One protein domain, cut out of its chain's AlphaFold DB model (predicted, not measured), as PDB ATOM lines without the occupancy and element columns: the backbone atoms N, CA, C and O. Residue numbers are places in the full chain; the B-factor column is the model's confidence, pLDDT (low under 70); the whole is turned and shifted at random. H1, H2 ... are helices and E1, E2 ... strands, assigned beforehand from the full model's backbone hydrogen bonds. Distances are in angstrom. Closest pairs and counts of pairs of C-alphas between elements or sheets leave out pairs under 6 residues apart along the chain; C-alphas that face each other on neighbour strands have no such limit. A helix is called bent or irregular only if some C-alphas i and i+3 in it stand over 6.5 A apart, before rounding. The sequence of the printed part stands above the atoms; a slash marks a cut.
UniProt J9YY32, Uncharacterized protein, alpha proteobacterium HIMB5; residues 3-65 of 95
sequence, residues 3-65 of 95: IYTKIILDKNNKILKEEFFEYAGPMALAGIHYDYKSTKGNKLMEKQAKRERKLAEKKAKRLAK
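Overview. This is residues 3 to 65 of the 95 residues of an uncharacterized protein of alpha proteobacterium HIMB5 (UniProt J9YY32). A two-stranded hairpin, E1 and E2, makes one arm of a wide-open V, and the long straight helix H2 makes the other; the one-turn helix H1 and the link of residues 30 to 39 run along the bottom between them. The space between the two arms is empty, and residues 25 to 65 stand free, with H1 and H2 among them. The printed part has 63 residues, with two named strands and two named helices in the order E1, E2, H1, H2; the sheet is E1 - E2, antiparallel, and the class is mixed, helices and strands. The whole is extended, with a radius of gyration of the C-alphas of 20.5 A, and flat, spanning 51 by 41 by 18 A.

Arrangement. The sheet has two strands, E1, residues 3 to 9, and E2, residues 15 to 22, which form a hairpin with a tight link of 5 residues. They are antiparallel, with 169 degrees between their directions. C-alphas 5 and 20 face each other at 4.7 A, and so do C-alphas 9 and 15 at 4.5 A. N 6 and O 19 are within hydrogen-bond range at 2.8 A, and N 19 and O 6 at 2.9 A. A tight link of 3 residues joins E2 to H1, residues 26 to 29. H1 is apart from E1. H2, residues 40 to 65, is apart from E1, from E2 and from H1. In H2 every O i to N i+4 pair is within hydrogen-bond range; H1, with 4 residues, is too short for such a pair, and its 1 pair of O i and N i+3 is within range.

Along the chain. E1 begins at C-alpha 3, at (266.538, 347.335, 409.371), and measures 19.4 A from first to last C-alpha. E2, from Ile 15 to Glu 22, measures 20.0 A. H1, from Pro 26 to Leu 29, begins at C-alpha 26, at (259.722, 352.860, 398.824), and measures 5.5 A. H2, from Lys 40 to Lys 65, is the longest helix, with 26 residues and 37.4 A; its last C-alpha, 65, is at (313.640, 341.126, 394.482). Neither helix is bent.

Size, cuts and confidence. The two C-alphas farthest apart are those of Pro 26 and Lys 65, at 55.4 A. The first and last printed C-alphas, of Ile 3 and Lys 65, are 49.8 A apart. The printed part has no cut and no long link; the link from H1 to H2, 10 residues, is short but not tight. The mean pLDDT of the printed part is 83.3, and residues 27 to 29 are under 70.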
ATOM      1  N   ILE A   3     267.299 346.683 408.290       74.06
ATOM      2  CA  ILE A   3     266.538 347.335 409.371       74.06
ATOM      3  C   ILE A   3     267.056 346.868 410.717       74.06
ATOM      4  O   ILE A   3     267.328 347.672 411.601       74.06
ATOM      5  N   TYR A   4     267.183 345.554 410.870       78.81
ATOM      6  CA  TYR A   4     267.663 344.950 412.094       78.81
ATOM      7  C   TYR A   4     268.403 343.655 411.781       78.81
ATOM      8  O   TYR A   4     268.062 342.910 410.857       78.81
ATOM      9  N   THR A   5     269.431 343.412 412.583       82.06
ATOM     10  CA  THR A   5     270.158 342.150 412.618       82.06
ATOM     11  C   THR A   5     269.756 341.447 413.899       82.06
ATOM     12  O   THR A   5     269.916 341.996 414.990       82.06
ATOM     13  N   LYS A   6     269.211 340.240 413.776       85.94
ATOM     14  CA  LYS A   6     268.901 339.395 414.922       85.94
ATOM     15  C   LYS A   6     270.089 338.475 415.160       85.94
ATOM     16  O   LYS A   6     270.356 337.585 414.357       85.94
ATOM     17  N   ILE A   7     270.780 338.694 416.273       89.38
ATOM     18  CA  ILE A   7     271.900 337.862 416.711       89.38
ATOM     19  C   ILE A   7     271.427 337.048 417.912       89.38
ATOM     20  O   ILE A   7     270.937 337.603 418.894       89.38
ATOM     21  N   ILE A   8     271.551 335.728 417.824       86.62
ATOM     22  CA  ILE A   8     271.293 334.803 418.925       86.62
ATOM     23  C   ILE A   8     272.646 334.323 419.437       86.62
ATOM     24  O   ILE A   8     273.431 333.748 418.677       86.62
ATOM     25  N   LEU A   9     272.906 334.572 420.718       92.06
ATOM     26  CA  LEU A   9     274.130 334.184 421.413       92.06
ATOM     27  C   LEU A   9     273.868 333.004 422.357       92.06
ATOM     28  O   LEU A   9     272.749 332.826 422.843       92.06
ATOM     29  N   ASP A  10     274.901 332.211 422.633       87.25
ATOM     30  CA  ASP A  10     274.906 331.250 423.735       87.25
ATOM     31  C   ASP A  10     275.206 331.937 425.086       87.25
ATOM     32  O   ASP A  10     275.431 333.146 425.169       87.25
ATOM     33  N   LYS A  11     275.250 331.150 426.169       88.75
ATOM     34  CA  LYS A  11     275.577 331.641 427.522       88.75
ATOM     35  C   LYS A  11     277.016 332.161 427.671       88.75
ATOM     36  O   LYS A  11     277.297 332.883 428.620       88.75
ATOM     37  N   ASN A  12     277.907 331.809 426.750       90.75
ATOM     38  CA  ASN A  12     279.302 332.241 426.681       90.75
ATOM     39  C   ASN A  12     279.502 333.373 425.655       90.75
ATOM     40  O   ASN A  12     280.632 333.631 425.238       90.75
ATOM     41  N   ASN A  13     278.421 334.041 425.227       81.75
ATOM     42  CA  ASN A  13     278.419 335.098 424.214       81.75
ATOM     43  C   ASN A  13     278.932 334.660 422.830       81.75
ATOM     44  O   ASN A  13     279.352 335.493 422.022       81.75
ATOM     45  N   LYS A  14     278.882 333.364 422.517       86.00
ATOM     46  CA  LYS A  14     279.210 332.840 421.189       86.00
ATOM     47  C   LYS A  14     277.995 332.942 420.270       86.00
ATOM     48  O   LYS A  14     276.895 332.554 420.648       86.00
ATOM     49  N   ILE A  15     278.196 333.432 419.046       86.25
ATOM     50  CA  ILE A  15     277.127 333.566 418.047       86.25
ATOM     51  C   ILE A  15     276.666 332.177 417.596       86.25
ATOM     52  O   ILE A  15     277.454 331.398 417.059       86.25
ATOM     53  N   LEU A  16     275.386 331.882 417.816       86.12
ATOM     54  CA  LEU A  16     274.726 330.653 417.375       86.12
ATOM     55  C   LEU A  16     273.975 330.858 416.062       86.12
ATOM     56  O   LEU A  16     273.944 329.963 415.220       86.12
ATOM     57  N   LYS A  17     273.345 332.024 415.894       82.69
ATOM     58  CA  LYS A  17     272.572 332.338 414.694       82.69
ATOM     59  C   LYS A  17     272.565 333.834 414.439       82.69
ATOM     60  O   LYS A  17     272.322 334.617 415.353       82.69
ATOM     61  N   GLU A  18     272.787 334.206 413.190       87.00
ATOM     62  CA  GLU A  18     272.691 335.580 412.721       87.00
ATOM     63  C   GLU A  18     271.709 335.618 411.549       87.00
ATOM     64  O   GLU A  18     271.912 334.957 410.531       87.00
ATOM     65  N   GLU A  19     270.609 336.346 411.721       86.81
ATOM     66  CA  GLU A  19     269.606 336.571 410.681       86.81
ATOM     67  C   GLU A  19     269.512 338.066 410.379       86.81
ATOM     68  O   GLU A  19     269.401 338.899 411.284       86.81
ATOM     69  N   PHE A  20     269.530 338.408 409.092       83.88
ATOM     70  CA  PHE A  20     269.397 339.780 408.619       83.88
ATOM     71  C   PHE A  20     268.007 339.998 408.038       83.88
ATOM     72  O   PHE A  20     267.536 339.189 407.240       83.88
ATOM     73  N   PHE A  21     267.385 341.120 408.391       81.75
ATOM     74  CA  PHE A  21     266.116 341.529 407.805       81.75
ATOM     75  C   PHE A  21     266.310 342.790 406.970       81.75
ATOM     76  O   PHE A  21     266.727 343.849 407.459       81.75
ATOM     77  N   GLU A  22     266.015 342.661 405.681       79.62
ATOM     78  CA  GLU A  22     266.157 343.732 404.706       79.62
ATOM     79  C   GLU A  22     264.795 344.348 404.386       79.62
ATOM     80  O   GLU A  22     263.844 343.660 404.029       79.62
ATOM     81  N   TYR A  23     264.704 345.674 404.498       78.00
ATOM     82  CA  TYR A  23     263.571 346.425 403.971       78.00
ATOM     83  C   TYR A  23     263.730 346.648 402.475       78.00
ATOM     84  O   TYR A  23     264.719 347.266 402.049       78.00
ATOM     85  N   ALA A  24     262.714 346.247 401.720       75.62
ATOM     86  CA  ALA A  24     262.572 346.496 400.290       75.62
ATOM     87  C   ALA A  24     261.285 347.292 399.992       75.62
ATOM     88  O   ALA A  24     260.454 346.872 399.197       75.62
ATOM     89  N   GLY A  25     261.082 348.423 400.676       79.69
ATOM     90  CA  GLY A  25     259.963 349.335 400.403       79.69
ATOM     91  C   GLY A  25     260.394 350.662 399.766       79.69
ATOM     92  O   GLY A  25     261.586 350.883 399.560       79.69
ATOM     93  N   PRO A  26     259.453 351.586 399.504       74.56
ATOM     94  CA  PRO A  26     259.722 352.860 398.824       74.56
ATOM     95  C   PRO A  26     260.797 353.717 399.511       74.56
ATOM     96  O   PRO A  26     261.605 354.351 398.842       74.56
ATOM     97  N   MET A  27     260.880 353.664 400.846       67.69
ATOM     98  CA  MET A  27     261.925 354.349 401.620       67.69
ATOM     99  C   MET A  27     263.336 353.799 401.338       67.69
ATOM    100  O   MET A  27     264.319 354.501 401.536       67.69
ATOM    101  N   ALA A  28     263.468 352.565 400.836       68.25
ATOM    102  CA  ALA A  28     264.762 352.027 400.416       68.25
ATOM    103  C   ALA A  28     265.314 352.729 399.160       68.25
ATOM    104  O   ALA A  28     266.523 352.701 398.945       68.25
ATOM    105  N   LEU A  29     264.446 353.356 398.356       65.31
ATOM    106  CA  LEU A  29     264.818 354.137 397.170       65.31
ATOM    107  C   LEU A  29     265.131 355.605 397.503       65.31
ATOM    108  O   LEU A  29     265.641 356.327 396.648       65.31
ATOM    109  N   ALA A  30     264.855 356.051 398.733       73.31
ATOM    110  CA  ALA A  30     265.244 357.372 399.204       73.31
ATOM    111  C   ALA A  30     266.766 357.394 399.434       73.31
ATOM    112  O   ALA A  30     267.275 356.999 400.483       73.31
ATOM    113  N   GLY A  31     267.510 357.802 398.407       71.88
ATOM    114  CA  GLY A  31     268.961 357.931 398.473       71.88
ATOM    115  C   GLY A  31     269.375 359.025 399.458       71.88
ATOM    116  O   GLY A  31     268.931 360.165 399.354       71.88
ATOM    117  N   ILE A  32     270.260 358.692 400.399       73.12
ATOM    118  CA  ILE A  32     270.860 359.686 401.292       73.12
ATOM    119  C   ILE A  32     271.911 360.452 400.489       73.12
ATOM    120  O   ILE A  32     272.974 359.913 400.165       73.12
ATOM    121  N   HIS A  33     271.616 361.705 400.143       74.56
ATOM    122  CA  HIS A  33     272.622 362.585 399.565       74.56
ATOM    123  C   HIS A  33     273.535 363.095 400.677       74.56
ATOM    124  O   HIS A  33     273.086 363.737 401.624       74.56
ATOM    125  N   TYR A  34     274.825 362.800 400.562       76.31
ATOM    126  CA  TYR A  34     275.831 363.314 401.477       76.31
ATOM    127  C   TYR A  34     276.593 364.451 400.815       76.31
ATOM    128  O   TYR A  34     277.263 364.247 399.799       76.31
ATOM    129  N   ASP A  35     276.598 365.618 401.451       81.00
ATOM    130  CA  ASP A  35     277.464 366.710 401.026       81.00
ATOM    131  C   ASP A  35     278.933 366.299 401.116       81.00
ATOM    132  O   ASP A  35     279.356 365.576 402.027       81.00
ATOM    133  N   TYR A  36     279.762 366.831 400.219       79.75
ATOM    134  CA  TYR A  36     281.196 366.537 400.187       79.75
ATOM    135  C   TYR A  36     281.895 366.777 401.540       79.75
ATOM    136  O   TYR A  36     282.810 366.038 401.910       79.75
ATOM    137  N   LYS A  37     281.437 367.778 402.304       80.94
ATOM    138  CA  LYS A  37     281.961 368.097 403.640       80.94
ATOM    139  C   LYS A  37     281.722 366.965 404.647       80.94
ATOM    140  O   LYS A  37     282.622 366.667 405.426       80.94
ATOM    141  N   SER A  38     280.566 366.302 404.585       80.19
ATOM    142  CA  SER A  38     280.171 365.246 405.530       80.19
ATOM    143  C   SER A  38     280.961 363.940 405.350       80.19
ATOM    144  O   SER A  38     281.230 363.239 406.318       80.19
ATOM    145  N   THR A  39     281.426 363.637 404.131       83.25
ATOM    146  CA  THR A  39     282.161 362.390 403.815       83.25
ATOM    147  C   THR A  39     283.680 362.565 403.738       83.25
ATOM    148  O   THR A  39     284.404 361.616 403.421       83.25
ATOM    149  N   LYS A  40     284.197 363.766 404.033       85.12
ATOM    150  CA  LYS A  40     285.625 364.094 403.899       85.12
ATOM    151  C   LYS A  40     286.519 363.192 404.757       85.12
ATOM    152  O   LYS A  40     287.541 362.726 404.260       85.12
ATOM    153  N   GLY A  41     286.131 362.915 406.005       85.75
ATOM    154  CA  GLY A  41     286.894 362.056 406.922       85.75
ATOM    155  C   GLY A  41     287.071 360.634 406.380       85.75
ATOM    156  O   GLY A  41     288.198 360.167 406.221       85.75
ATOM    157  N   ASN A  42     285.971 359.995 405.975       86.31
ATOM    158  CA  ASN A  42     285.997 358.638 405.415       86.31
ATOM    159  C   ASN A  42     286.844 358.558 404.139       86.31
ATOM    160  O   ASN A  42     287.659 357.649 403.995       86.31
ATOM    161  N   LYS A  43     286.731 359.549 403.247       86.75
ATOM    162  CA  LYS A  43     287.552 359.621 402.025       86.75
ATOM    163  C   LYS A  43     289.045 359.769 402.328       86.75
ATOM    164  O   LYS A  43     289.876 359.207 401.613       86.75
ATOM    165  N   LEU A  44     289.407 360.522 403.370       89.69
ATOM    166  CA  LEU A  44     290.800 360.673 403.799       89.69
ATOM    167  C   LEU A  44     291.360 359.363 404.363       89.69
ATOM    168  O   LEU A  44     292.456 358.969 403.960       89.69
ATOM    169  N   MET A  45     290.597 358.668 405.206       89.50
ATOM    170  CA  MET A  45     290.975 357.354 405.739       89.50
ATOM    171  C   MET A  45     291.137 356.320 404.622       89.50
ATOM    172  O   MET A  45     292.161 355.643 404.540       89.50
ATOM    173  N   GLU A  46     290.185 356.250 403.687       88.19
ATOM    174  CA  GLU A  46     290.267 355.347 402.535       88.19
ATOM    175  C   GLU A  46     291.508 355.645 401.670       88.19
ATOM    176  O   GLU A  46     292.193 354.734 401.191       88.19
ATOM    177  N   LYS A  47     291.853 356.929 401.501       93.69
ATOM    178  CA  LYS A  47     293.059 357.353 400.778       93.69
ATOM    179  C   LYS A  47     294.344 356.958 401.512       93.69
ATOM    180  O   LYS A  47     295.300 356.554 400.845       93.69
ATOM    181  N   GLN A  48     294.386 357.070 402.839       92.00
ATOM    182  CA  GLN A  48     295.524 356.618 403.650       92.00
ATOM    183  C   GLN A  48     295.688 355.099 403.559       92.00
ATOM    184  O   GLN A  48     296.754 354.637 403.154       92.00
ATOM    185  N   ALA A  49     294.614 354.333 403.756       92.12
ATOM    186  CA  ALA A  49     294.638 352.876 403.645       92.12
ATOM    187  C   ALA A  49     295.111 352.404 402.255       92.12
ATOM    188  O   ALA A  49     295.928 351.490 402.136       92.12
ATOM    189  N   LYS A  50     294.666 353.060 401.171       93.19
ATOM    190  CA  LYS A  50     295.156 352.770 399.809       93.19
ATOM    191  C   LYS A  50     296.655 353.044 399.652       93.19
ATOM    192  O   LYS A  50     297.336 352.297 398.949       93.19
ATOM    193  N   ARG A  51     297.182 354.104 400.273       93.31
ATOM    194  CA  ARG A  51     298.621 354.422 400.244       93.31
ATOM    195  C   ARG A  51     299.436 353.392 401.018       93.31
ATOM    196  O   ARG A  51     300.447 352.930 400.496       93.31
ATOM    197  N   GLU A  52     298.981 353.004 402.203       90.19
ATOM    198  CA  GLU A  52     299.639 351.990 403.034       90.19
ATOM    199  C   GLU A  52     299.670 350.627 402.344       90.19
ATOM    200  O   GLU A  52     300.731 350.011 402.268       90.19
ATOM    201  N   ARG A  53     298.556 350.209 401.726       89.38
ATOM    202  CA  ARG A  53     298.501 348.980 400.915       89.38
ATOM    203  C   ARG A  53     299.515 348.999 399.773       89.38
ATOM    204  O   ARG A  53     300.277 348.050 399.611       89.38
ATOM    205  N   LYS A  54     299.593 350.104 399.022       92.81
ATOM    206  CA  LYS A  54     300.582 350.262 397.940       92.81
ATOM    207  C   LYS A  54     302.022 350.257 398.459       92.81
ATOM    208  O   LYS A  54     302.909 349.714 397.803       92.81
ATOM    209  N   LEU A  55     302.278 350.866 399.618       88.06
ATOM    210  CA  LEU A  55     303.608 350.881 400.225       88.06
ATOM    211  C   LEU A  55     304.015 349.479 400.697       88.06
ATOM    212  O   LEU A  55     305.152 349.077 400.458       88.06
ATOM    213  N   ALA A  56     303.097 348.736 401.317       88.75
ATOM    214  CA  ALA A  56     303.311 347.356 401.738       88.75
ATOM    215  C   ALA A  56     303.596 346.447 400.536       88.75
ATOM    216  O   ALA A  56     304.590 345.728 400.543       88.75
ATOM    217  N   GLU A  57     302.816 346.558 399.459       88.25
ATOM    218  CA  GLU A  57     303.056 345.813 398.220       88.25
ATOM    219  C   GLU A  57     304.420 346.164 397.604       88.25
ATOM    220  O   GLU A  57     305.179 345.282 397.200       88.25
ATOM    221  N   LYS A  58     304.791 347.452 397.577       88.56
ATOM    222  CA  LYS A  58     306.107 347.889 397.086       88.56
ATOM    223  C   LYS A  58     307.250 347.354 397.953       88.56
ATOM    224  O   LYS A  58     308.283 346.971 397.406       88.56
ATOM    225  N   LYS A  59     307.084 347.320 399.279       85.88
ATOM    226  CA  LYS A  59     308.057 346.727 400.212       85.88
ATOM    227  C   LYS A  59     308.167 345.214 400.008       85.88
ATOM    228  O   LYS A  59     309.279 344.724 399.870       85.88
ATOM    229  N   ALA A  60     307.046 344.506 399.884       84.38
ATOM    230  CA  ALA A  60     307.023 343.072 399.600       84.38
ATOM    231  C   ALA A  60     307.721 342.749 398.268       84.38
ATOM    232  O   ALA A  60     308.572 341.867 398.214       84.38
ATOM    233  N   LYS A  61     307.459 343.531 397.211       84.38
ATOM    234  CA  LYS A  61     308.154 343.399 395.919       84.38
ATOM    235  C   LYS A  61     309.655 343.676 396.017       84.38
ATOM    236  O   LYS A  61     310.419 343.053 395.291       84.38
ATOM    237  N   ARG A  62     310.091 344.608 396.871       81.69
ATOM    238  CA  ARG A  62     311.522 344.851 397.121       81.69
ATOM    239  C   ARG A  62     312.168 343.672 397.837       81.69
ATOM    240  O   ARG A  62     313.194 343.215 397.365       81.69
ATOM    241  N   LEU A  63     311.546 343.147 398.890       77.12
ATOM    242  CA  LEU A  63     312.049 341.973 399.610       77.12
ATOM    243  C   LEU A  63     312.117 340.733 398.709       77.12
ATOM    244  O   LEU A  63     313.111 340.020 398.721       77.12
ATOM    245  N   ALA A  64     311.106 340.519 397.863       76.38
ATOM    246  CA  ALA A  64     311.113 339.430 396.888       76.38
ATOM    247  C   ALA A  64     312.210 339.589 395.816       76.38
ATOM    248  O   ALA A  64     312.716 338.593 395.310       76.38
ATOM    249  N   LYS A  65     312.578 340.831 395.460       75.38
ATOM    250  CA  LYS A  65     313.640 341.126 394.482       75.38
ATOM    251  C   LYS A  65     315.045 341.152 395.081       75.38
ATOM    252  O   LYS A  65     315.984 340.820 394.373       75.38
TER     253      LYS A  65